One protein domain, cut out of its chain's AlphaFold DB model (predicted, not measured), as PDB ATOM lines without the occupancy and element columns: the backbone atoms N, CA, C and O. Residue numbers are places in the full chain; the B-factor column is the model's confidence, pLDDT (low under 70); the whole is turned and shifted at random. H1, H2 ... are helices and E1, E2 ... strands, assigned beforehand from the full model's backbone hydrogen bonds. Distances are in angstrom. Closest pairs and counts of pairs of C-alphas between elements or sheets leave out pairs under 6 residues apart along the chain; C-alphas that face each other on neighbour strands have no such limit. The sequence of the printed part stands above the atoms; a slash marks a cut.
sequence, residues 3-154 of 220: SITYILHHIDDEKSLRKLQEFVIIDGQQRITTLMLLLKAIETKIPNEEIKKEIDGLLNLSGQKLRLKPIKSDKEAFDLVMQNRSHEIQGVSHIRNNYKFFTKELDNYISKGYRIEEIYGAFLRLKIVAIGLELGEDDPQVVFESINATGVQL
ATOM      1  N   SER A   3      25.912  26.070 -43.197       82.06
ATOM      2  CA  SER A   3      27.250  25.600 -43.567       82.06
ATOM      3  C   SER A   3      28.048  25.158 -42.336       82.06
ATOM      4  O   SER A   3      27.646  25.416 -41.202       82.06
ATOM      5  N   ILE A   4      29.168  24.476 -42.541       84.00
ATOM      6  CA  ILE A   4      30.255  24.275 -41.578       84.00
ATOM      7  C   ILE A   4      31.542  24.529 -42.357       84.00
ATOM      8  O   ILE A   4      31.712  23.946 -43.428       84.00
ATOM      9  N   THR A   5      32.432  25.365 -41.830       81.56
ATOM     10  CA  THR A   5      33.711  25.674 -42.484       81.56
ATOM     11  C   THR A   5      34.853  25.090 -41.674       81.56
ATOM     12  O   THR A   5      34.899  25.267 -40.453       81.56
ATOM     13  N   TYR A   6      35.769  24.396 -42.340       83.12
ATOM     14  CA  TYR A   6      36.899  23.737 -41.700       83.12
ATOM     15  C   TYR A   6      38.185  23.866 -42.517       83.12
ATOM     16  O   TYR A   6      38.148  24.060 -43.727       83.12
ATOM     17  N   ILE A   7      39.316  23.710 -41.841       79.69
ATOM     18  CA  ILE A   7      40.652  23.614 -42.417       79.69
ATOM     19  C   ILE A   7      41.107  22.159 -42.332       79.69
ATOM     20  O   ILE A   7      40.919  21.500 -41.302       79.69
ATOM     21  N   LEU A   8      41.713  21.661 -43.408       78.75
ATOM     22  CA  LEU A   8      42.357  20.354 -43.419       78.75
ATOM     23  C   LEU A   8      43.832  20.488 -43.020       78.75
ATOM     24  O   LEU A   8      44.641  21.034 -43.766       78.75
ATOM     25  N   HIS A   9      44.199  19.951 -41.858       72.69
ATOM     26  CA  HIS A   9      45.594  19.821 -41.445       72.69
ATOM     27  C   HIS A   9      46.125  18.434 -41.806       72.69
ATOM     28  O   HIS A   9      45.544  17.406 -41.446       72.69
ATOM     29  N   HIS A  10      47.267  18.408 -42.485       70.12
ATOM     30  CA  HIS A  10      48.050  17.195 -42.669       70.12
ATOM     31  C   HIS A  10      49.017  17.056 -41.495       70.12
ATOM     32  O   HIS A  10      49.891  17.897 -41.302       70.12
ATOM     33  N   ILE A  11      48.832  16.012 -40.691       65.19
ATOM     34  CA  ILE A  11      49.746  15.663 -39.609       65.19
ATOM     35  C   ILE A  11      50.740  14.650 -40.170       65.19
ATOM     36  O   ILE A  11      50.366  13.521 -40.515       65.19
ATOM     37  N   ASP A  12      52.000  15.069 -40.260       58.03
ATOM     38  CA  ASP A  12      53.121  14.177 -40.529       58.03
ATOM     39  C   ASP A  12      53.461  13.437 -39.231       58.03
ATOM     40  O   ASP A  12      54.125  13.958 -38.338       58.03
ATOM     41  N   ASP A  13      52.950  12.215 -39.101       54.97
ATOM     42  CA  ASP A  13      53.412  11.295 -38.070       54.97
ATOM     43  C   ASP A  13      54.627  10.543 -38.621       54.97
ATOM     44  O   ASP A  13      54.480   9.613 -39.414       54.97
ATOM     45  N   GLU A  14      55.837  10.929 -38.198       53.78
ATOM     46  CA  GLU A  14      57.093  10.261 -38.586       53.78
ATOM     47  C   GLU A  14      57.086   8.745 -38.288       53.78
ATOM     48  O   GLU A  14      57.906   8.003 -38.831       53.78
ATOM     49  N   LYS A  15      56.156   8.254 -37.451       52.25
ATOM     50  CA  LYS A  15      56.012   6.833 -37.099       52.25
ATOM     51  C   LYS A  15      54.928   6.085 -37.880       52.25
ATOM     52  O   LYS A  15      54.851   4.862 -37.752       52.25
ATOM     53  N   SER A  16      54.134   6.760 -38.712       49.78
ATOM     54  CA  SER A  16      53.029   6.145 -39.453       49.78
ATOM     55  C   SER A  16      53.100   6.469 -40.946       49.78
ATOM     56  O   SER A  16      53.033   7.617 -41.356       49.78
ATOM     57  N   LEU A  17      53.092   5.441 -41.805       47.38
ATOM     58  CA  LEU A  17      53.001   5.582 -43.275       47.38
ATOM     59  C   LEU A  17      51.684   6.230 -43.769       47.38
ATOM     60  O   LEU A  17      51.463   6.359 -44.973       47.38
ATOM     61  N   ARG A  18      50.773   6.597 -42.862       48.19
ATOM     62  CA  ARG A  18      49.497   7.244 -43.171       48.19
ATOM     63  C   ARG A  18      49.586   8.714 -42.783       48.19
ATOM     64  O   ARG A  18      49.663   9.017 -41.598       48.19
ATOM     65  N   LYS A  19      49.474   9.611 -43.768       52.06
ATOM     66  CA  LYS A  19      49.167  11.026 -43.518       52.06
ATOM     67  C   LYS A  19      47.851  11.094 -42.748       52.06
ATOM     68  O   LYS A  19      46.795  10.770 -43.298       52.06
ATOM     69  N   LEU A  20      47.908  11.455 -41.471       61.47
ATOM     70  CA  LEU A  20      46.707  11.637 -40.670       61.47
ATOM     71  C   LEU A  20      46.116  12.999 -41.026       61.47
ATOM     72  O   LEU A  20      46.775  14.025 -40.915       61.47
ATOM     73  N   GLN A  21      44.870  12.997 -41.490       66.19
ATOM     74  CA  GLN A  21      44.115  14.219 -41.747       66.19
ATOM     75  C   GLN A  21      43.361  14.636 -40.486       66.19
ATOM     76  O   GLN A  21      42.703  13.814 -39.834       66.19
ATOM     77  N   GLU A  22      43.459  15.911 -40.139       72.25
ATOM     78  CA  GLU A  22      42.722  16.544 -39.055       72.25
ATOM     79  C   GLU A  22      41.842  17.675 -39.593       72.25
ATOM     80  O   GLU A  22      42.278  18.471 -40.417       72.25
ATOM     81  N   PHE A  23      40.591  17.721 -39.134       76.12
ATOM     82  CA  PHE A  23      39.584  18.684 -39.576       76.12
ATOM     83  C   PHE A  23      39.374  19.734 -38.488       76.12
ATOM     84  O   PHE A  23      38.673  19.480 -37.512       76.12
ATOM     85  N   VAL A  24      39.955  20.917 -38.650       76.25
ATOM     86  CA  VAL A  24      39.815  22.016 -37.686       76.25
ATOM     87  C   VAL A  24      38.648  22.900 -38.102       76.25
ATOM     88  O   VAL A  24      38.686  23.522 -39.154       76.25
ATOM     89  N   ILE A  25      37.593  22.984 -37.291       78.00
ATOM     90  CA  ILE A  25      36.428  23.820 -37.616       78.00
ATOM     91  C   ILE A  25      36.675  25.267 -37.233       78.00
ATOM     92  O   ILE A  25      36.885  25.553 -36.056       78.00
ATOM     93  N   ILE A  26      36.520  26.164 -38.204       74.44
ATOM     94  CA  ILE A  26      36.664  27.611 -38.025       74.44
ATOM     95  C   ILE A  26      35.320  28.345 -37.948       74.44
ATOM     96  O   ILE A  26      35.233  29.380 -37.297       74.44
ATOM     97  N   ASP A  27      34.254  27.797 -38.547       78.50
ATOM     98  CA  ASP A  27      32.888  28.330 -38.437       78.50
ATOM     99  C   ASP A  27      31.830  27.215 -38.391       78.50
ATOM    100  O   ASP A  27      31.998  26.128 -38.945       78.50
ATOM    101  N   GLY A  28      30.695  27.498 -37.745       78.69
ATOM    102  CA  GLY A  28      29.570  26.567 -37.622       78.69
ATOM    103  C   GLY A  28      29.561  25.760 -36.330       78.69
ATOM    104  O   GLY A  28      28.732  24.870 -36.165       78.69
ATOM    105  N   GLN A  29      30.417  26.106 -35.373       77.00
ATOM    106  CA  GLN A  29      30.530  25.400 -34.097       77.00
ATOM    107  C   GLN A  29      29.238  25.418 -33.294       77.00
ATOM    108  O   GLN A  29      28.756  24.367 -32.889       77.00
ATOM    109  N   GLN A  30      28.607  26.588 -33.149       77.81
ATOM    110  CA  GLN A  30      27.318  26.677 -32.462       77.81
ATOM    111  C   GLN A  30      26.229  25.852 -33.163       77.81
ATOM    112  O   GLN A  30      25.370  25.278 -32.492       77.81
ATOM    113  N   ARG A  31      26.277  25.737 -34.500       85.25
ATOM    114  CA  ARG A  31      25.345  24.896 -35.271       85.25
ATOM    115  C   ARG A  31      25.562  23.426 -34.921       85.25
ATOM    116  O   ARG A  31      24.600  22.732 -34.615       85.25
ATOM    117  N   ILE A  32      26.817  22.980 -34.888       85.25
ATOM    118  CA  ILE A  32      27.183  21.607 -34.525       85.25
ATOM    119  C   ILE A  32      26.776  21.304 -33.089       85.25
ATOM    120  O   ILE A  32      26.064  20.333 -32.868       85.25
ATOM    121  N   THR A  33      27.127  22.161 -32.130       86.25
ATOM    122  CA  THR A  33      26.716  22.011 -30.729       86.25
ATOM    123  C   THR A  33      25.198  21.894 -30.614       86.25
ATOM    124  O   THR A  33      24.701  21.003 -29.935       86.25
ATOM    125  N   THR A  34      24.444  22.738 -31.320       89.19
ATOM    126  CA  THR A  34      22.974  22.695 -31.322       89.19
ATOM    127  C   THR A  34      22.444  21.365 -31.861       89.19
ATOM    128  O   THR A  34      21.569  20.760 -31.242       89.19
ATOM    129  N   LEU A  35      22.993  20.881 -32.979       92.06
ATOM    130  CA  LEU A  35      22.618  19.592 -33.564       92.06
ATOM    131  C   LEU A  35      22.985  18.420 -32.650       92.06
ATOM    132  O   LEU A  35      22.185  17.502 -32.507       92.06
ATOM    133  N   MET A  36      24.142  18.470 -31.988       91.38
ATOM    134  CA  MET A  36      24.563  17.458 -31.020       91.38
ATOM    135  C   MET A  36      23.643  17.420 -29.800       91.38
ATOM    136  O   MET A  36      23.280  16.340 -29.349       91.38
ATOM    137  N   LEU A  37      23.223  18.577 -29.279       93.94
ATOM    138  CA  LEU A  37      22.277  18.638 -28.160       93.94
ATOM    139  C   LEU A  37      20.899  18.088 -28.544       93.94
ATOM    140  O   LEU A  37      20.298  17.362 -27.753       93.94
ATOM    141  N   LEU A  38      20.410  18.397 -29.751       95.75
ATOM    142  CA  LEU A  38      19.170  17.818 -30.274       95.75
ATOM    143  C   LEU A  38      19.295  16.299 -30.433       95.75
ATOM    144  O   LEU A  38      18.431  15.559 -29.971       95.75
ATOM    145  N   LEU A  39      20.384  15.836 -31.044       95.12
ATOM    146  CA  LEU A  39      20.648  14.419 -31.263       95.12
ATOM    147  C   LEU A  39      20.770  13.655 -29.935       95.12
ATOM    148  O   LEU A  39      20.188  12.584 -29.787       95.12
ATOM    149  N   LYS A  40      21.429  14.250 -28.933       95.19
ATOM    150  CA  LYS A  40      21.490  13.713 -27.571       95.19
ATOM    151  C   LYS A  40      20.108  13.646 -26.921       95.19
ATOM    152  O   LYS A  40      19.768  12.648 -26.298       95.19
ATOM    153  N   ALA A  41      19.275  14.674 -27.083       96.62
ATOM    154  CA  ALA A  41      17.909  14.646 -26.562       96.62
ATOM    155  C   ALA A  41      17.060  13.545 -27.230       96.62
ATOM    156  O   ALA A  41      16.262  12.899 -26.551       96.62
ATOM    157  N   ILE A  42      17.262  13.299 -28.530       96.56
ATOM    158  CA  ILE A  42      16.633  12.192 -29.261       96.56
ATOM    159  C   ILE A  42      17.100  10.839 -28.704       96.56
ATOM    160  O   ILE A  42      16.254  10.008 -28.380       96.56
ATOM    161  N   GLU A  43      18.411  10.640 -28.522       95.38
ATOM    162  CA  GLU A  43      19.004   9.409 -27.965       95.38
ATOM    163  C   GLU A  43      18.327   8.982 -26.660       95.38
ATOM    164  O   GLU A  43      17.865   7.847 -26.546       95.38
ATOM    165  N   THR A  44      18.136   9.923 -25.727       94.19
ATOM    166  CA  THR A  44      17.506   9.631 -24.426       94.19
ATOM    167  C   THR A  44      16.045   9.177 -24.502       94.19
ATOM    168  O   THR A  44      15.523   8.632 -23.529       94.19
ATOM    169  N   LYS A  45      15.361   9.407 -25.630       93.94
ATOM    170  CA  LYS A  45      13.944   9.068 -25.829       93.94
ATOM    171  C   LYS A  45      13.731   7.885 -26.772       93.94
ATOM    172  O   LYS A  45      12.609   7.390 -26.855       93.94
ATOM    173  N   ILE A  46      14.768   7.427 -27.473       94.19
ATOM    174  CA  ILE A  46      14.666   6.297 -28.396       94.19
ATOM    175  C   ILE A  46      14.654   4.970 -27.617       94.19
ATOM    176  O   ILE A  46      15.571   4.695 -26.842       94.19
ATOM    177  N   PRO A  47      13.649   4.100 -27.821       91.81
ATOM    178  CA  PRO A  47      13.622   2.780 -27.194       91.81
ATOM    179  C   PRO A  47      14.526   1.766 -27.913       91.81
ATOM    180  O   PRO A  47      14.944   0.783 -27.309       91.81
ATOM    181  N   ASN A  48      14.822   1.983 -29.197       93.56
ATOM    182  CA  ASN A  48      15.624   1.077 -30.012       93.56
ATOM    183  C   ASN A  48      17.131   1.212 -29.704       93.56
ATOM    184  O   ASN A  48      17.753   2.233 -29.994       93.56
ATOM    185  N   GLU A  49      17.723   0.148 -29.164       93.19
ATOM    186  CA  GLU A  49      19.138   0.101 -28.772       93.19
ATOM    187  C   GLU A  49      20.128   0.126 -29.952       93.19
ATOM    188  O   GLU A  49      21.259   0.580 -29.795       93.19
ATOM    189  N   GLU A  50      19.735  -0.325 -31.146       93.75
ATOM    190  CA  GLU A  50      20.587  -0.218 -32.341       93.75
ATOM    191  C   GLU A  50      20.700   1.235 -32.800       93.75
ATOM    192  O   GLU A  50      21.803   1.720 -33.050       93.75
ATOM    193  N   ILE A  51      19.575   1.959 -32.821       92.69
ATOM    194  CA  ILE A  51      19.558   3.383 -33.178       92.69
ATOM    195  C   ILE A  51      20.301   4.211 -32.122       92.69
ATOM    196  O   ILE A  51      21.047   5.121 -32.470       92.69
ATOM    197  N   LYS A  52      20.173   3.882 -30.830       93.00
ATOM    198  CA  LYS A  52      20.985   4.517 -29.777       93.00
ATOM    199  C   LYS A  52      22.481   4.361 -30.027       93.00
ATOM    200  O   LYS A  52      23.199   5.352 -29.983       93.00
ATOM    201  N   LYS A  53      22.947   3.151 -30.357       91.31
ATOM    202  CA  LYS A  53      24.361   2.907 -30.695       91.31
ATOM    203  C   LYS A  53      24.817   3.692 -31.920       91.31
ATOM    204  O   LYS A  53      25.947   4.173 -31.945       91.31
ATOM    205  N   GLU A  54      23.963   3.813 -32.933       91.56
ATOM    206  CA  GLU A  54      24.233   4.648 -34.107       91.56
ATOM    207  C   GLU A  54      24.419   6.115 -33.699       91.56
ATOM    208  O   GLU A  54      25.425   6.735 -34.053       91.56
ATOM    209  N   ILE A  55      23.500   6.645 -32.888       91.75
ATOM    210  CA  ILE A  55      23.570   8.014 -32.377       91.75
ATOM    211  C   ILE A  55      24.817   8.226 -31.513       91.75
ATOM    212  O   ILE A  55      25.528   9.213 -31.708       91.75
ATOM    213  N   ASP A  56      25.132   7.303 -30.608       87.38
ATOM    214  CA  ASP A  56      26.356   7.352 -29.806       87.38
ATOM    215  C   ASP A  56      27.601   7.354 -30.698       87.38
ATOM    216  O   ASP A  56      28.551   8.093 -30.442       87.38
ATOM    217  N   GLY A  57      27.598   6.576 -31.783       85.56
ATOM    218  CA  GLY A  57      28.642   6.617 -32.804       85.56
ATOM    219  C   GLY A  57      28.806   8.016 -33.402       85.56
ATOM    220  O   GLY A  57      29.918   8.545 -33.432       85.56
ATOM    221  N   LEU A  58      27.706   8.650 -33.813       84.88
ATOM    222  CA  LEU A  58      27.708  10.012 -34.362       84.88
ATOM    223  C   LEU A  58      28.208  11.054 -33.348       84.88
ATOM    224  O   LEU A  58      29.022  11.907 -33.703       84.88
ATOM    225  N   LEU A  59      27.776  10.963 -32.087       84.44
ATOM    226  CA  LEU A  59      28.198  11.864 -31.007       84.44
ATOM    227  C   LEU A  59      29.682  11.674 -30.634       84.44
ATOM    228  O   LEU A  59      30.374  12.647 -30.316       84.44
ATOM    229  N   ASN A  60      30.201  10.448 -30.719       73.06
ATOM    230  CA  ASN A  60      31.601  10.135 -30.421       73.06
ATOM    231  C   ASN A  60      32.562  10.518 -31.559       73.06
ATOM    232  O   ASN A  60      33.689  10.936 -31.284       73.06
ATOM    233  N   LEU A  61      32.129  10.448 -32.825       63.41
ATOM    234  CA  LEU A  61      32.925  10.894 -33.980       63.41
ATOM    235  C   LEU A  61      33.273  12.389 -33.898       63.41
ATOM    236  O   LEU A  61      34.382  12.795 -34.251       63.41
ATOM    237  N   SER A  62      32.372  13.205 -33.353       52.62
ATOM    238  CA  SER A  62      32.621  14.629 -33.089       52.62
ATOM    239  C   SER A  62      33.614  14.897 -31.954       52.62
ATOM    240  O   SER A  62      34.214  15.968 -31.923       52.62
ATOM    241  N   GLY A  63      33.835  13.943 -31.044       43.62
ATOM    242  CA  GLY A  63      34.732  14.117 -29.899       43.62
ATOM    243  C   GLY A  63      36.223  14.080 -30.249       43.62
ATOM    244  O   GLY A  63      37.039  14.609 -29.494       43.62
ATOM    245  N   GLN A  64      36.602  13.474 -31.383       40.12
ATOM    246  CA  GLN A  64      38.017  13.213 -31.675       40.12
ATOM    247  C   GLN A  64      38.726  14.279 -32.512       40.12
ATOM    248  O   GLN A  64      39.947  14.350 -32.411       40.12
ATOM    249  N   LYS A  65      38.039  15.118 -33.303       40.00
ATOM    250  CA  LYS A  65      38.736  16.072 -34.199       40.00
ATOM    251  C   LYS A  65      38.089  17.445 -34.382       40.00
ATOM    252  O   LYS A  65      38.723  18.316 -34.953       40.00
ATOM    253  N   LEU A  66      36.895  17.702 -33.847       39.91
ATOM    254  CA  LEU A  66      36.306  19.043 -33.877       39.91
ATOM    255  C   LEU A  66      36.774  19.872 -32.676       39.91
ATOM    256  O   LEU A  66      36.267  19.707 -31.568       39.91
ATOM    257  N   ARG A  67      37.727  20.783 -32.878       45.97
ATOM    258  CA  ARG A  67      38.199  21.692 -31.821       45.97
ATOM    259  C   ARG A  67      38.210  23.142 -32.318       45.97
ATOM    260  O   ARG A  67      39.070  23.512 -33.094       45.97
ATOM    261  N   LEU A  68      37.284  23.964 -31.819       43.94
ATOM    262  CA  LEU A  68      37.669  25.149 -31.042       43.94
ATOM    263  C   LEU A  68      36.923  25.045 -29.717       43.94
ATOM    264  O   LEU A  68      35.811  24.517 -29.644       43.94
ATOM    265  N   LYS A  69      37.588  25.468 -28.650       52.09
ATOM    266  CA  LYS A  69      37.065  25.334 -27.299       52.09
ATOM    267  C   LYS A  69      35.976  26.389 -27.087       52.09
ATOM    268  O   LYS A  69      36.275  27.574 -27.238       52.09
ATOM    269  N   PRO A  70      34.748  25.987 -26.714       51.47
ATOM    270  CA  PRO A  70      33.810  26.908 -26.090       51.47
ATOM    271  C   PRO A  70      34.474  27.572 -24.878       51.47
ATOM    272  O   PRO A  70      35.437  27.024 -24.324       51.47
ATOM    273  N   ILE A  71      33.918  28.699 -24.424       58.94
ATOM    274  CA  ILE A  71      34.210  29.257 -23.096       58.94
ATOM    275  C   ILE A  71      34.230  28.089 -22.099       58.94
ATOM    276  O   ILE A  71      33.373  27.206 -22.160       58.94
ATOM    277  N   LYS A  72      35.241  28.033 -21.225       60.94
ATOM    278  CA  LYS A  72      35.535  26.886 -20.339       60.94
ATOM    279  C   LYS A  72      34.280  26.306 -19.657       60.94
ATOM    280  O   LYS A  72      34.142  25.087 -19.583       60.94
ATOM    281  N   SER A  73      33.344  27.169 -19.254       61.97
ATOM    282  CA  SER A  73      32.050  26.816 -18.652       61.97
ATOM    283  C   SER A  73      31.080  26.081 -19.587       61.97
ATOM    284  O   SER A  73      30.375  25.170 -19.156       61.97
ATOM    285  N   ASP A  74      31.032  26.444 -20.868       77.00
ATOM    286  CA  ASP A  74      30.149  25.807 -21.848       77.00
ATOM    287  C   ASP A  74      30.634  24.405 -22.200       77.00
ATOM    288  O   ASP A  74      29.816  23.505 -22.393       77.00
ATOM    289  N   LYS A  75      31.955  24.196 -22.225       78.56
ATOM    290  CA  LYS A  75      32.526  22.866 -22.443       78.56
ATOM    291  C   LYS A  75      32.145  21.904 -21.316       78.56
ATOM    292  O   LYS A  75      31.661  20.813 -21.595       78.56
ATOM    293  N   GLU A  76      32.316  22.311 -20.061       83.00
ATOM    294  CA  GLU A  76      31.953  21.474 -18.910       83.00
ATOM    295  C   GLU A  76      30.453  21.146 -18.902       83.00
ATOM    296  O   GLU A  76      30.061  19.989 -18.753       83.00
ATOM    297  N   ALA A  77      29.604  22.150 -19.144       87.94
ATOM    298  CA  ALA A  77      28.163  21.943 -19.244       87.94
ATOM    299  C   ALA A  77      27.790  20.987 -20.390       87.94
ATOM    300  O   ALA A  77      26.899  20.151 -20.234       87.94
ATOM    301  N   PHE A  78      28.471  21.092 -21.531       88.31
ATOM    302  CA  PHE A  78      28.280  20.204 -22.672       88.31
ATOM    303  C   PHE A  78      28.685  18.764 -22.357       88.31
ATOM    304  O   PHE A  78      27.891  17.852 -22.589       88.31
ATOM    305  N   ASP A  79      29.861  18.563 -21.761       87.38
ATOM    306  CA  ASP A  79      30.355  17.243 -21.364       87.38
ATOM    307  C   ASP A  79      29.395  16.575 -20.363       87.38
ATOM    308  O   ASP A  79      29.053  15.399 -20.508       87.38
ATOM    309  N   LEU A  80      28.871  17.340 -19.397       90.88
ATOM    310  CA  LEU A  80      27.853  16.862 -18.458       90.88
ATOM    311  C   LEU A  80      26.547  16.467 -19.160       90.88
ATOM    312  O   LEU A  80      25.953  15.451 -18.802       90.88
ATOM    313  N   VAL A  81      26.085  17.215 -20.170       92.00
ATOM    314  CA  VAL A  81      24.912  16.813 -20.970       92.00
ATOM    315  C   VAL A  81      25.179  15.508 -21.719       92.00
ATOM    316  O   VAL A  81      24.350  14.599 -21.659       92.00
ATOM    317  N   MET A  82      26.337  15.376 -22.370       90.25
ATOM    318  CA  MET A  82      26.694  14.167 -23.123       90.25
ATOM    319  C   MET A  82      26.763  12.923 -22.227       90.25
ATOM    320  O   MET A  82      26.339  11.845 -22.635       90.25
ATOM    321  N   GLN A  83      27.182  13.089 -20.970       90.38
ATOM    322  CA  GLN A  83      27.227  12.031 -19.955       90.38
ATOM    323  C   GLN A  83      25.880  11.765 -19.257       90.38
ATOM    324  O   GLN A  83      25.846  11.022 -18.280       90.38
ATOM    325  N   ASN A  84      24.772  12.369 -19.704       90.62
ATOM    326  CA  ASN A  84      23.464  12.298 -19.031       90.62
ATOM    327  C   ASN A  84      23.457  12.877 -17.594       90.62
ATOM    328  O   ASN A  84      22.565  12.606 -16.792       90.62
ATOM    329  N   ARG A  85      24.413  13.755 -17.278       92.38
ATOM    330  CA  ARG A  85      24.637  14.399 -15.971       92.38
ATOM    331  C   ARG A  85      24.265  15.886 -15.970       92.38
ATOM    332  O   ARG A  85      24.737  16.670 -15.156       92.38
ATOM    333  N   SER A  86      23.349  16.296 -16.851       90.38
ATOM    334  CA  SER A  86      22.913  17.702 -16.994       90.38
ATOM    335  C   SER A  86      22.300  18.335 -15.726       90.38
ATOM    336  O   SER A  86      22.134  19.557 -15.645       90.38
ATOM    337  N   HIS A  87      21.937  17.519 -14.734       89.19
ATOM    338  CA  HIS A  87      21.444  17.957 -13.431       89.19
ATOM    339  C   HIS A  87      22.558  18.507 -12.523       89.19
ATOM    340  O   HIS A  87      22.259  19.304 -11.639       89.19
ATOM    341  N   GLU A  88      23.817  18.143 -12.776       91.56
ATOM    342  CA  GLU A  88      24.991  18.582 -12.008       91.56
ATOM    343  C   GLU A  88      25.475  19.983 -12.403       91.56
ATOM    344  O   GLU A  88      26.236  20.606 -11.666       91.56
ATOM    345  N   ILE A  89      24.992  20.505 -13.536       88.31
ATOM    346  CA  ILE A  89      25.327  21.840 -14.034       88.31
ATOM    347  C   ILE A  89      24.796  22.900 -13.060       88.31
ATOM    348  O   ILE A  89      23.579  23.105 -12.939       88.31
ATOM    349  N   GLN A  90      25.725  23.597 -12.408       84.19
ATOM    350  CA  GLN A  90      25.442  24.699 -11.493       84.19
ATOM    351  C   GLN A  90      25.238  26.018 -12.254       84.19
ATOM    352  O   GLN A  90      25.835  26.249 -13.302       84.19
ATOM    353  N   GLY A  91      24.391  26.898 -11.714       82.94
ATOM    354  CA  GLY A  91      24.142  28.225 -12.287       82.94
ATOM    355  C   GLY A  91      23.358  28.230 -13.608       82.94
ATOM    356  O   GLY A  91      22.656  27.275 -13.961       82.94
ATOM    357  N   VAL A  92      23.436  29.362 -14.316       80.69
ATOM    358  CA  VAL A  92      22.795  29.571 -15.622       80.69
ATOM    359  C   VAL A  92      23.750  29.104 -16.717       80.69
ATOM    360  O   VAL A  92      24.869  29.592 -16.810       80.69
ATOM    361  N   SER A  93      23.297  28.176 -17.561       88.19
ATOM    362  CA  SER A  93      24.067  27.671 -18.701       88.19
ATOM    363  C   SER A  93      23.185  27.615 -19.941       88.19
ATOM    364  O   SER A  93      22.122  26.984 -19.931       88.19
ATOM    365  N   HIS A  94      23.637  28.248 -21.026       88.44
ATOM    366  CA  HIS A  94      22.948  28.199 -22.316       88.44
ATOM    367  C   HIS A  94      22.875  26.771 -22.858       88.44
ATOM    368  O   HIS A  94      21.829  26.368 -23.359       88.44
ATOM    369  N   ILE A  95      23.923  25.968 -22.662       90.44
ATOM    370  CA  ILE A  95      23.942  24.550 -23.037       90.44
ATOM    371  C   ILE A  95      22.833  23.772 -22.323       90.44
ATOM    372  O   ILE A  95      22.035  23.089 -22.968       90.44
ATOM    373  N   ARG A  96      22.720  23.929 -20.996       92.38
ATOM    374  CA  ARG A  96      21.662  23.280 -20.207       92.38
ATOM    375  C   ARG A  96      20.270  23.731 -20.643       92.38
ATOM    376  O   ARG A  96      19.362  22.907 -20.740       92.38
ATOM    377  N   ASN A  97      20.093  25.028 -20.882       93.50
ATOM    378  CA  ASN A  97      18.810  25.597 -21.286       93.50
ATOM    379  C   ASN A  97      18.383  25.098 -22.671       93.50
ATOM    380  O   ASN A  97      17.236  24.684 -22.835       93.50
ATOM    381  N   ASN A  98      19.310  25.052 -23.629       94.31
ATOM    382  CA  ASN A  98      19.065  24.538 -24.974       94.31
ATOM    383  C   ASN A  98      18.737  23.041 -24.946       94.31
ATOM    384  O   ASN A  98      17.778  22.608 -25.579       94.31
ATOM    385  N   TYR A  99      19.475  22.253 -24.158       95.69
ATOM    386  CA  TYR A  99      19.176  20.832 -23.978       95.69
ATOM    387  C   TYR A  99      17.769  20.612 -23.403       95.69
ATOM    388  O   TYR A  99      16.971  19.874 -23.978       95.69
ATOM    389  N   LYS A 100      17.419  21.323 -22.320       95.44
ATOM    390  CA  LYS A 100      16.073  21.271 -21.721       95.44
ATOM    391  C   LYS A 100      14.977  21.675 -22.703       95.44
ATOM    392  O   LYS A 100      13.908  21.067 -22.696       95.44
ATOM    393  N   PHE A 101      15.227  22.695 -23.524       97.12
ATOM    394  CA  PHE A 101      14.307  23.114 -24.576       97.12
ATOM    395  C   PHE A 101      14.037  21.968 -25.557       97.12
ATOM    396  O   PHE A 101      12.875  21.638 -25.783       97.12
ATOM    397  N   PHE A 102      15.077  21.297 -26.063       97.56
ATOM    398  CA  PHE A 102      14.897  20.161 -26.970       97.56
ATOM    399  C   PHE A 102      14.155  18.999 -26.319       97.56
ATOM    400  O   PHE A 102      13.219  18.481 -26.921       97.56
ATOM    401  N   THR A 103      14.499  18.614 -25.086       96.88
ATOM    402  CA  THR A 103      13.767  17.555 -24.373       96.88
ATOM    403  C   THR A 103      12.276  17.887 -24.269       96.88
ATOM    404  O   THR A 103      11.445  17.038 -24.588       96.88
ATOM    405  N   LYS A 104      11.940  19.131 -23.899       97.56
ATOM    406  CA  LYS A 104      10.556  19.606 -23.776       97.56
ATOM    407  C   LYS A 104       9.814  19.605 -25.115       97.56
ATOM    408  O   LYS A 104       8.666  19.173 -25.170       97.56
ATOM    409  N   GLU A 105      10.439  20.092 -26.184       97.56
ATOM    410  CA  GLU A 105       9.812  20.094 -27.509       97.56
ATOM    411  C   GLU A 105       9.603  18.674 -28.034       97.56
ATOM    412  O   GLU A 105       8.541  18.377 -28.577       97.56
ATOM    413  N   LEU A 106      10.553  17.764 -27.811       97.31
ATOM    414  CA  LEU A 106      10.373  16.354 -28.155       97.31
ATOM    415  C   LEU A 106       9.179  15.745 -27.405       97.31
ATOM    416  O   LEU A 106       8.366  15.075 -28.032       97.31
ATOM    417  N   ASP A 107       9.009  16.028 -26.110       97.00
ATOM    418  CA  ASP A 107       7.829  15.583 -25.347       97.00
ATOM    419  C   ASP A 107       6.516  16.150 -25.913       97.00
ATOM    420  O   ASP A 107       5.513  15.442 -26.036       97.00
ATOM    421  N   ASN A 108       6.521  17.417 -26.330       97.50
ATOM    422  CA  ASN A 108       5.388  18.049 -27.007       97.50
ATOM    423  C   ASN A 108       5.052  17.360 -28.344       97.50
ATOM    424  O   ASN A 108       3.881  17.133 -28.633       97.50
ATOM    425  N   TYR A 109       6.040  16.984 -29.159       96.62
ATOM    426  CA  TYR A 109       5.779  16.238 -30.397       96.62
ATOM    427  C   TYR A 109       5.317  14.802 -30.126       96.62
ATOM    428  O   TYR A 109       4.360  14.344 -30.746       96.62
ATOM    429  N   ILE A 110       5.914  14.112 -29.154       96.00
ATOM    430  CA  ILE A 110       5.513  12.746 -28.793       96.00
ATOM    431  C   ILE A 110       4.071  12.724 -28.271       96.00
ATOM    432  O   ILE A 110       3.272  11.896 -28.704       96.00
ATOM    433  N   SER A 111       3.686  13.675 -27.414       96.50
ATOM    434  CA  SER A 111       2.301  13.788 -26.920       96.50
ATOM    435  C   SER A 111       1.271  14.093 -28.016       96.50
ATOM    436  O   SER A 111       0.096  13.766 -27.859       96.50
ATOM    437  N   LYS A 112       1.702  14.654 -29.154       96.75
ATOM    438  CA  LYS A 112       0.872  14.848 -30.356       96.75
ATOM    439  C   LYS A 112       0.772  13.599 -31.243       96.75
ATOM    440  O   LYS A 112       0.084  13.644 -32.257       96.75
ATOM    441  N   GLY A 113       1.437  12.503 -30.872       95.69
ATOM    442  CA  GLY A 113       1.380  11.212 -31.561       95.69
ATOM    443  C   GLY A 113       2.513  10.950 -32.558       95.69
ATOM    444  O   GLY A 113       2.471   9.929 -33.240       95.69
ATOM    445  N   TYR A 114       3.520  11.824 -32.652       96.56
ATOM    446  CA  TYR A 114       4.700  11.567 -33.485       96.56
ATOM    447  C   TYR A 114       5.623  10.551 -32.812       96.56
ATOM    448  O   TYR A 114       5.914  10.661 -31.618       96.56
ATOM    449  N   ARG A 115       6.134   9.587 -33.578       95.62
ATOM    450  CA  ARG A 115       7.117   8.628 -33.061       95.62
ATOM    451  C   ARG A 115       8.504   9.258 -33.050       95.62
ATOM    452  O   ARG A 115       8.872   9.999 -33.963       95.62
ATOM    453  N   ILE A 116       9.308   8.945 -32.038       96.00
ATOM    454  CA  ILE A 116      10.662   9.501 -31.913       96.00
ATOM    455  C   ILE A 116      11.558   9.097 -33.096       96.00
ATOM    456  O   ILE A 116      12.380   9.889 -33.551       96.00
ATOM    457  N   GLU A 117      11.331   7.918 -33.673       94.62
ATOM    458  CA  GLU A 117      12.019   7.421 -34.865       94.62
ATOM    459  C   GLU A 117      11.695   8.253 -36.116       94.62
ATOM    460  O   GLU A 117      12.536   8.391 -37.001       94.62
ATOM    461  N   GLU A 118      10.502   8.848 -36.197       95.00
ATOM    462  CA  GLU A 118      10.122   9.738 -37.303       95.00
ATOM    463  C   GLU A 118      10.840  11.080 -37.190       95.00
ATOM    464  O   GLU A 118      11.308  11.624 -38.192       95.00
ATOM    465  N   ILE A 119      10.987  11.580 -35.960       95.75
ATOM    466  CA  ILE A 119      11.762  12.787 -35.665       95.75
ATOM    467  C   ILE A 119      13.246  12.545 -35.969       95.75
ATOM    468  O   ILE A 119      13.879  13.377 -36.620       95.75
ATOM    469  N   TYR A 120      13.792  11.389 -35.579       95.88
ATOM    470  CA  TYR A 120      15.153  10.990 -35.944       95.88
ATOM    471  C   TYR A 120      15.323  10.861 -37.465       95.88
ATOM    472  O   TYR A 120      16.255  11.417 -38.044       95.88
ATOM    473  N   GLY A 121      14.368  10.229 -38.150       94.81
ATOM    474  CA  GLY A 121      14.357  10.149 -39.610       94.81
ATOM    475  C   GLY A 121      14.302  11.522 -40.290       94.81
ATOM    476  O   GLY A 121      14.897  11.704 -41.351       94.81
ATOM    477  N   ALA A 122      13.629  12.508 -39.688       94.25
ATOM    478  CA  ALA A 122      13.645  13.892 -40.156       94.25
ATOM    479  C   ALA A 122      14.999  14.574 -39.900       94.25
ATOM    480  O   ALA A 122      15.493  15.281 -40.782       94.25
ATOM    481  N   PHE A 123      15.629  14.326 -38.747       93.56
ATOM    482  CA  PHE A 123      16.978  14.804 -38.436       93.56
ATOM    483  C   PHE A 123      18.001  14.324 -39.477       93.56
ATOM    484  O   PHE A 123      18.777  15.128 -39.990       93.56
ATOM    485  N   LEU A 124      17.942  13.055 -39.886       92.06
ATOM    486  CA  LEU A 124      18.836  12.491 -40.911       92.06
ATOM    487  C   LEU A 124      18.654  13.098 -42.313       92.06
ATOM    488  O   LEU A 124      19.518  12.947 -43.175       92.06
ATOM    489  N   ARG A 125      17.545  13.803 -42.571       92.88
ATOM    490  CA  ARG A 125      17.310  14.513 -43.841       92.88
ATOM    491  C   ARG A 125      17.911  15.917 -43.856       92.88
ATOM    492  O   ARG A 125      17.852  16.584 -44.894       92.88
ATOM    493  N   LEU A 126      18.461  16.389 -42.734       90.19
ATOM    494  CA  LEU A 126      19.139  17.676 -42.667       90.19
ATOM    495  C   LEU A 126      20.361  17.671 -43.590       90.19
ATOM    496  O   LEU A 126      21.200  16.776 -43.549       90.19
ATOM    497  N   LYS A 127      20.464  18.707 -44.424       86.69
ATOM    498  CA  LYS A 127      21.611  18.921 -45.308       86.69
ATOM    499  C   LYS A 127      22.456  20.065 -44.775       86.69
ATOM    500  O   LYS A 127      21.947  21.172 -44.582       86.69
ATOM    501  N   ILE A 128      23.740  19.789 -44.584       84.31
ATOM    502  CA  ILE A 128      24.744  20.765 -44.172       84.31
ATOM    503  C   ILE A 128      25.769  20.878 -45.292       84.31
ATOM    504  O   ILE A 128      26.224  19.869 -45.827       84.31
ATOM    505  N   VAL A 129      26.108  22.108 -45.663       85.88
ATOM    506  CA  VAL A 129      27.172  22.370 -46.634       85.88
ATOM    507  C   VAL A 129      28.499  22.402 -45.886       85.88
ATOM    508  O   VAL A 129      28.672  23.234 -45.002       85.88
ATOM    509  N   ALA A 130      29.428  21.509 -46.217       84.06
ATOM    510  CA  ALA A 130      30.774  21.537 -45.654       84.06
ATOM    511  C   ALA A 130      31.708  22.290 -46.610       84.06
ATOM    512  O   ALA A 130      31.785  21.940 -47.786       84.06
ATOM    513  N   ILE A 131      32.391  23.317 -46.111       84.56
ATOM    514  CA  ILE A 131      33.366  24.113 -46.860       84.56
ATOM    515  C   ILE A 131      34.740  23.787 -46.278       84.56
ATOM    516  O   ILE A 131      35.010  24.116 -45.124       84.56
ATOM    517  N   GLY A 132      35.566  23.090 -47.053       85.50
ATOM    518  CA  GLY A 132      36.955  22.813 -46.698       85.50
ATOM    519  C   GLY A 132      37.866  23.889 -47.272       85.50
ATOM    520  O   GLY A 132      37.670  24.277 -48.420       85.50
ATOM    521  N   LEU A 133      38.820  24.354 -46.467       84.19
ATOM    522  CA  LEU A 133      39.878  25.276 -46.874       84.19
ATOM    523  C   LEU A 133      41.226  24.556 -46.901       84.19
ATOM    524  O   LEU A 133      41.535  23.778 -45.986       84.19
ATOM    525  N   GLU A 134      42.025  24.852 -47.921       81.25
ATOM    526  CA  GLU A 134      43.383  24.332 -48.071       81.25
ATOM    527  C   GLU A 134      44.418  25.361 -47.606       81.25
ATOM    528  O   GLU A 134      44.481  26.492 -48.091       81.25
ATOM    529  N   LEU A 135      45.257  24.969 -46.641       72.75
ATOM    530  CA  LEU A 135      46.308  25.837 -46.110       72.75
ATOM    531  C   LEU A 135      47.325  26.185 -47.202       72.75
ATOM    532  O   LEU A 135      47.993  25.303 -47.738       72.75
ATOM    533  N   GLY A 136      47.488  27.480 -47.466       77.25
ATOM    534  CA  GLY A 136      48.444  28.012 -48.438       77.25
ATOM    535  C   GLY A 136      47.817  28.414 -49.772       77.25
ATOM    536  O   GLY A 136      48.377  29.280 -50.441       77.25
ATOM    537  N   GLU A 137      46.657  27.852 -50.125       82.56
ATOM    538  CA  GLU A 137      45.840  28.329 -51.251       82.56
ATOM    539  C   GLU A 137      44.770  29.309 -50.770       82.56
ATOM    540  O   GLU A 137      44.636  30.410 -51.308       82.56
ATOM    541  N   ASP A 138      44.058  28.932 -49.709       83.12
ATOM    542  CA  ASP A 138      43.074  29.774 -49.053       83.12
ATOM    543  C   ASP A 138      43.706  30.551 -47.896       83.12
ATOM    544  O   ASP A 138      44.608  30.065 -47.207       83.12
ATOM    545  N   ASP A 139      43.178  31.750 -47.637       82.94
ATOM    546  CA  ASP A 139      43.409  32.476 -46.390       82.94
ATOM    547  C   ASP A 139      42.227  32.217 -45.438       82.94
ATOM    548  O   ASP A 139      41.145  32.801 -45.614       82.94
ATOM    549  N   PRO A 140      42.391  31.352 -44.414       79.94
ATOM    550  CA  PRO A 140      41.304  31.024 -43.504       79.94
ATOM    551  C   PRO A 140      40.801  32.222 -42.706       79.94
ATOM    552  O   PRO A 140      39.624  32.247 -42.350       79.94
ATOM    553  N   GLN A 141      41.652  33.226 -42.463       77.88
ATOM    554  CA  GLN A 141      41.263  34.439 -41.754       77.88
ATOM    555  C   GLN A 141      40.297  35.266 -42.602       77.88
ATOM    556  O   GLN A 141      39.256  35.689 -42.102       77.88
ATOM    557  N   VAL A 142      40.595  35.451 -43.891       82.88
ATOM    558  CA  VAL A 142      39.718  36.193 -44.816       82.88
ATOM    559  C   VAL A 142      38.367  35.495 -44.958       82.88
ATOM    560  O   VAL A 142      37.317  36.141 -44.891       82.88
ATOM    561  N   VAL A 143      38.370  34.167 -45.109       81.88
ATOM    562  CA  VAL A 143      37.128  33.384 -45.191       81.88
ATOM    563  C   VAL A 143      36.333  33.488 -43.889       81.88
ATOM    564  O   VAL A 143      35.124  33.722 -43.920       81.88
ATOM    565  N   PHE A 144      36.999  33.358 -42.743       78.06
ATOM    566  CA  PHE A 144      36.368  33.482 -41.437       78.06
ATOM    567  C   PHE A 144      35.753  34.870 -41.217       78.06
ATOM    568  O   PHE A 144      34.596  34.962 -40.805       78.06
ATOM    569  N   GLU A 145      36.477  35.949 -41.523       76.81
ATOM    570  CA  GLU A 145      35.974  37.321 -41.403       76.81
ATOM    571  C   GLU A 145      34.766  37.563 -42.309       76.81
ATOM    572  O   GLU A 145      33.765  38.126 -41.859       76.81
ATOM    573  N   SER A 146      34.830  37.077 -43.551       80.25
ATOM    574  CA  SER A 146      33.733  37.158 -44.519       80.25
ATOM    575  C   SER A 146      32.467  36.467 -44.002       80.25
ATOM    576  O   SER A 146      31.376  37.041 -44.038       80.25
ATOM    577  N   ILE A 147      32.600  35.263 -43.436       76.19
ATOM    578  CA  ILE A 147      31.460  34.517 -42.886       76.19
ATOM    579  C   ILE A 147      30.940  35.176 -41.599       76.19
ATOM    580  O   ILE A 147      29.732  35.395 -41.466       76.19
ATOM    581  N   ASN A 148      31.825  35.554 -40.671       69.69
ATOM    582  CA  ASN A 148      31.469  36.193 -39.401       69.69
ATOM    583  C   ASN A 148      30.770  37.552 -39.601       69.69
ATOM    584  O   ASN A 148      29.898  37.908 -38.809       69.69
ATOM    585  N   ALA A 149      31.083  38.285 -40.676       69.19
ATOM    586  CA  ALA A 149      30.424  39.547 -41.025       69.19
ATOM    587  C   ALA A 149      28.925  39.395 -41.354       69.19
ATOM    588  O   ALA A 149      28.170  40.358 -41.233       69.19
ATOM    589  N   THR A 150      28.480  38.197 -41.745       68.12
ATOM    590  CA  THR A 150      27.068  37.914 -42.072       68.12
ATOM    591  C   THR A 150      26.260  37.353 -40.896       68.12
ATOM    592  O   THR A 150      25.036  37.249 -40.985       68.12
ATOM    593  N   GLY A 151      26.929  36.983 -39.796       65.56
ATOM    594  CA  GLY A 151      26.333  36.342 -38.621       65.56
ATOM    595  C   GLY A 151      26.336  37.214 -37.361       65.56
ATOM    596  O   GLY A 151      26.458  38.437 -37.415       65.56
ATOM    597  N   VAL A 152      26.194  36.576 -36.192       66.88
ATOM    598  CA  VAL A 152      26.439  37.249 -34.906       66.88
ATOM    599  C   VAL A 152      27.930  37.541 -34.814       66.88
ATOM    600  O   VAL A 152      28.732  36.629 -34.642       66.88
ATOM    601  N   GLN A 153      28.282  38.817 -34.936       66.38
ATOM    602  CA  GLN A 153      29.670  39.239 -35.023       66.38
ATOM    603  C   GLN A 153      30.419  38.947 -33.718       66.38
ATOM    604  O   GLN A 153      30.080  39.487 -32.659       66.38
ATOM    605  N   LEU A 154      31.464  38.124 -33.810       70.06
ATOM    606  CA  LEU A 154      32.439  37.956 -32.732       70.06
ATOM    607  C   LEU A 154      33.136  39.286 -32.426       70.06
ATOM    608  O   LEU A 154      33.386  40.091 -33.326       70.06
TER     609      LEU A 154
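Overview. This is residues 3 to 154 of the 220 residues of the protein "RloF" of Helicobacter pylori NCTC 11637 = CCUG 17874 = ATCC 43504 (UniProt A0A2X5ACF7). A small, strongly twisted three-stranded sheet with H6 along one face makes one end of the domain, and a helix cluster with H1 at its core makes the other. H2 and H4 pack on H1, H3 packs on H4, and residues 13 to 18 stick out from the E1-E2 hairpin. The printed part has 152 residues, with six named helices and three named strands in the order E1 E2 H1 H2 H3 H4 H5 E3 H6; its class is mixed, helices and strands. The mixed sheet runs E2 E1 E3. The whole is only just compact, close to loose, with a radius of gyration of the C-alphas of 17.7 A and spans of 53 by 39 by 31 A.

Along the chain. The strands are E1, residues 3 to 11, 24.9 A long from C-alpha 3 at (27.250, 25.600, -43.567); E2, residues 20 to 27, 21.8 A; and E3, residues 128 to 134. The helices are H1, residues 29 to 43, 20.6 A; H2, residues 49 to 65, 25.9 A; H3, residues 72 to 82; H4, residues 94 to 111, 25.6 A; H5, residues 116 to 123; and H6, residues 140 to 148, ending at C-alpha 148 (31.469, 36.193, -39.401).

Arrangement. E1 is antiparallel to E2, with N 7 and O 24 2.8 A apart, and parallel to E3, with N 6 and O 131 2.9 A apart. H6 is on the sheet over E2 and E1, at a height of 8.9 A. H1 touches H2 in a helical hairpin, closest at the C-alphas of Glu 43 and Lys 52, 5.6 A. H1 touches H4 at a steep tilt of 42 degrees, closest at the C-alphas of Ala 41 and Thr 103, 5.5 A. H1 and H5 only just touch, with 3 pairs of C-alphas within 8 A. H4 touches H3 with residues 94 to 99 alone. Every O i to N i+4 pair is within hydrogen-bond range in H1, H3, H4, H5 and H6; in H2, 9 of 13 are.

Size, cuts and confidence. The printed part has no cut, and the H3 to H4 link is long. The pLDDT is under 70 at residues 11 to 21, 61 to 73 and 148 to 153.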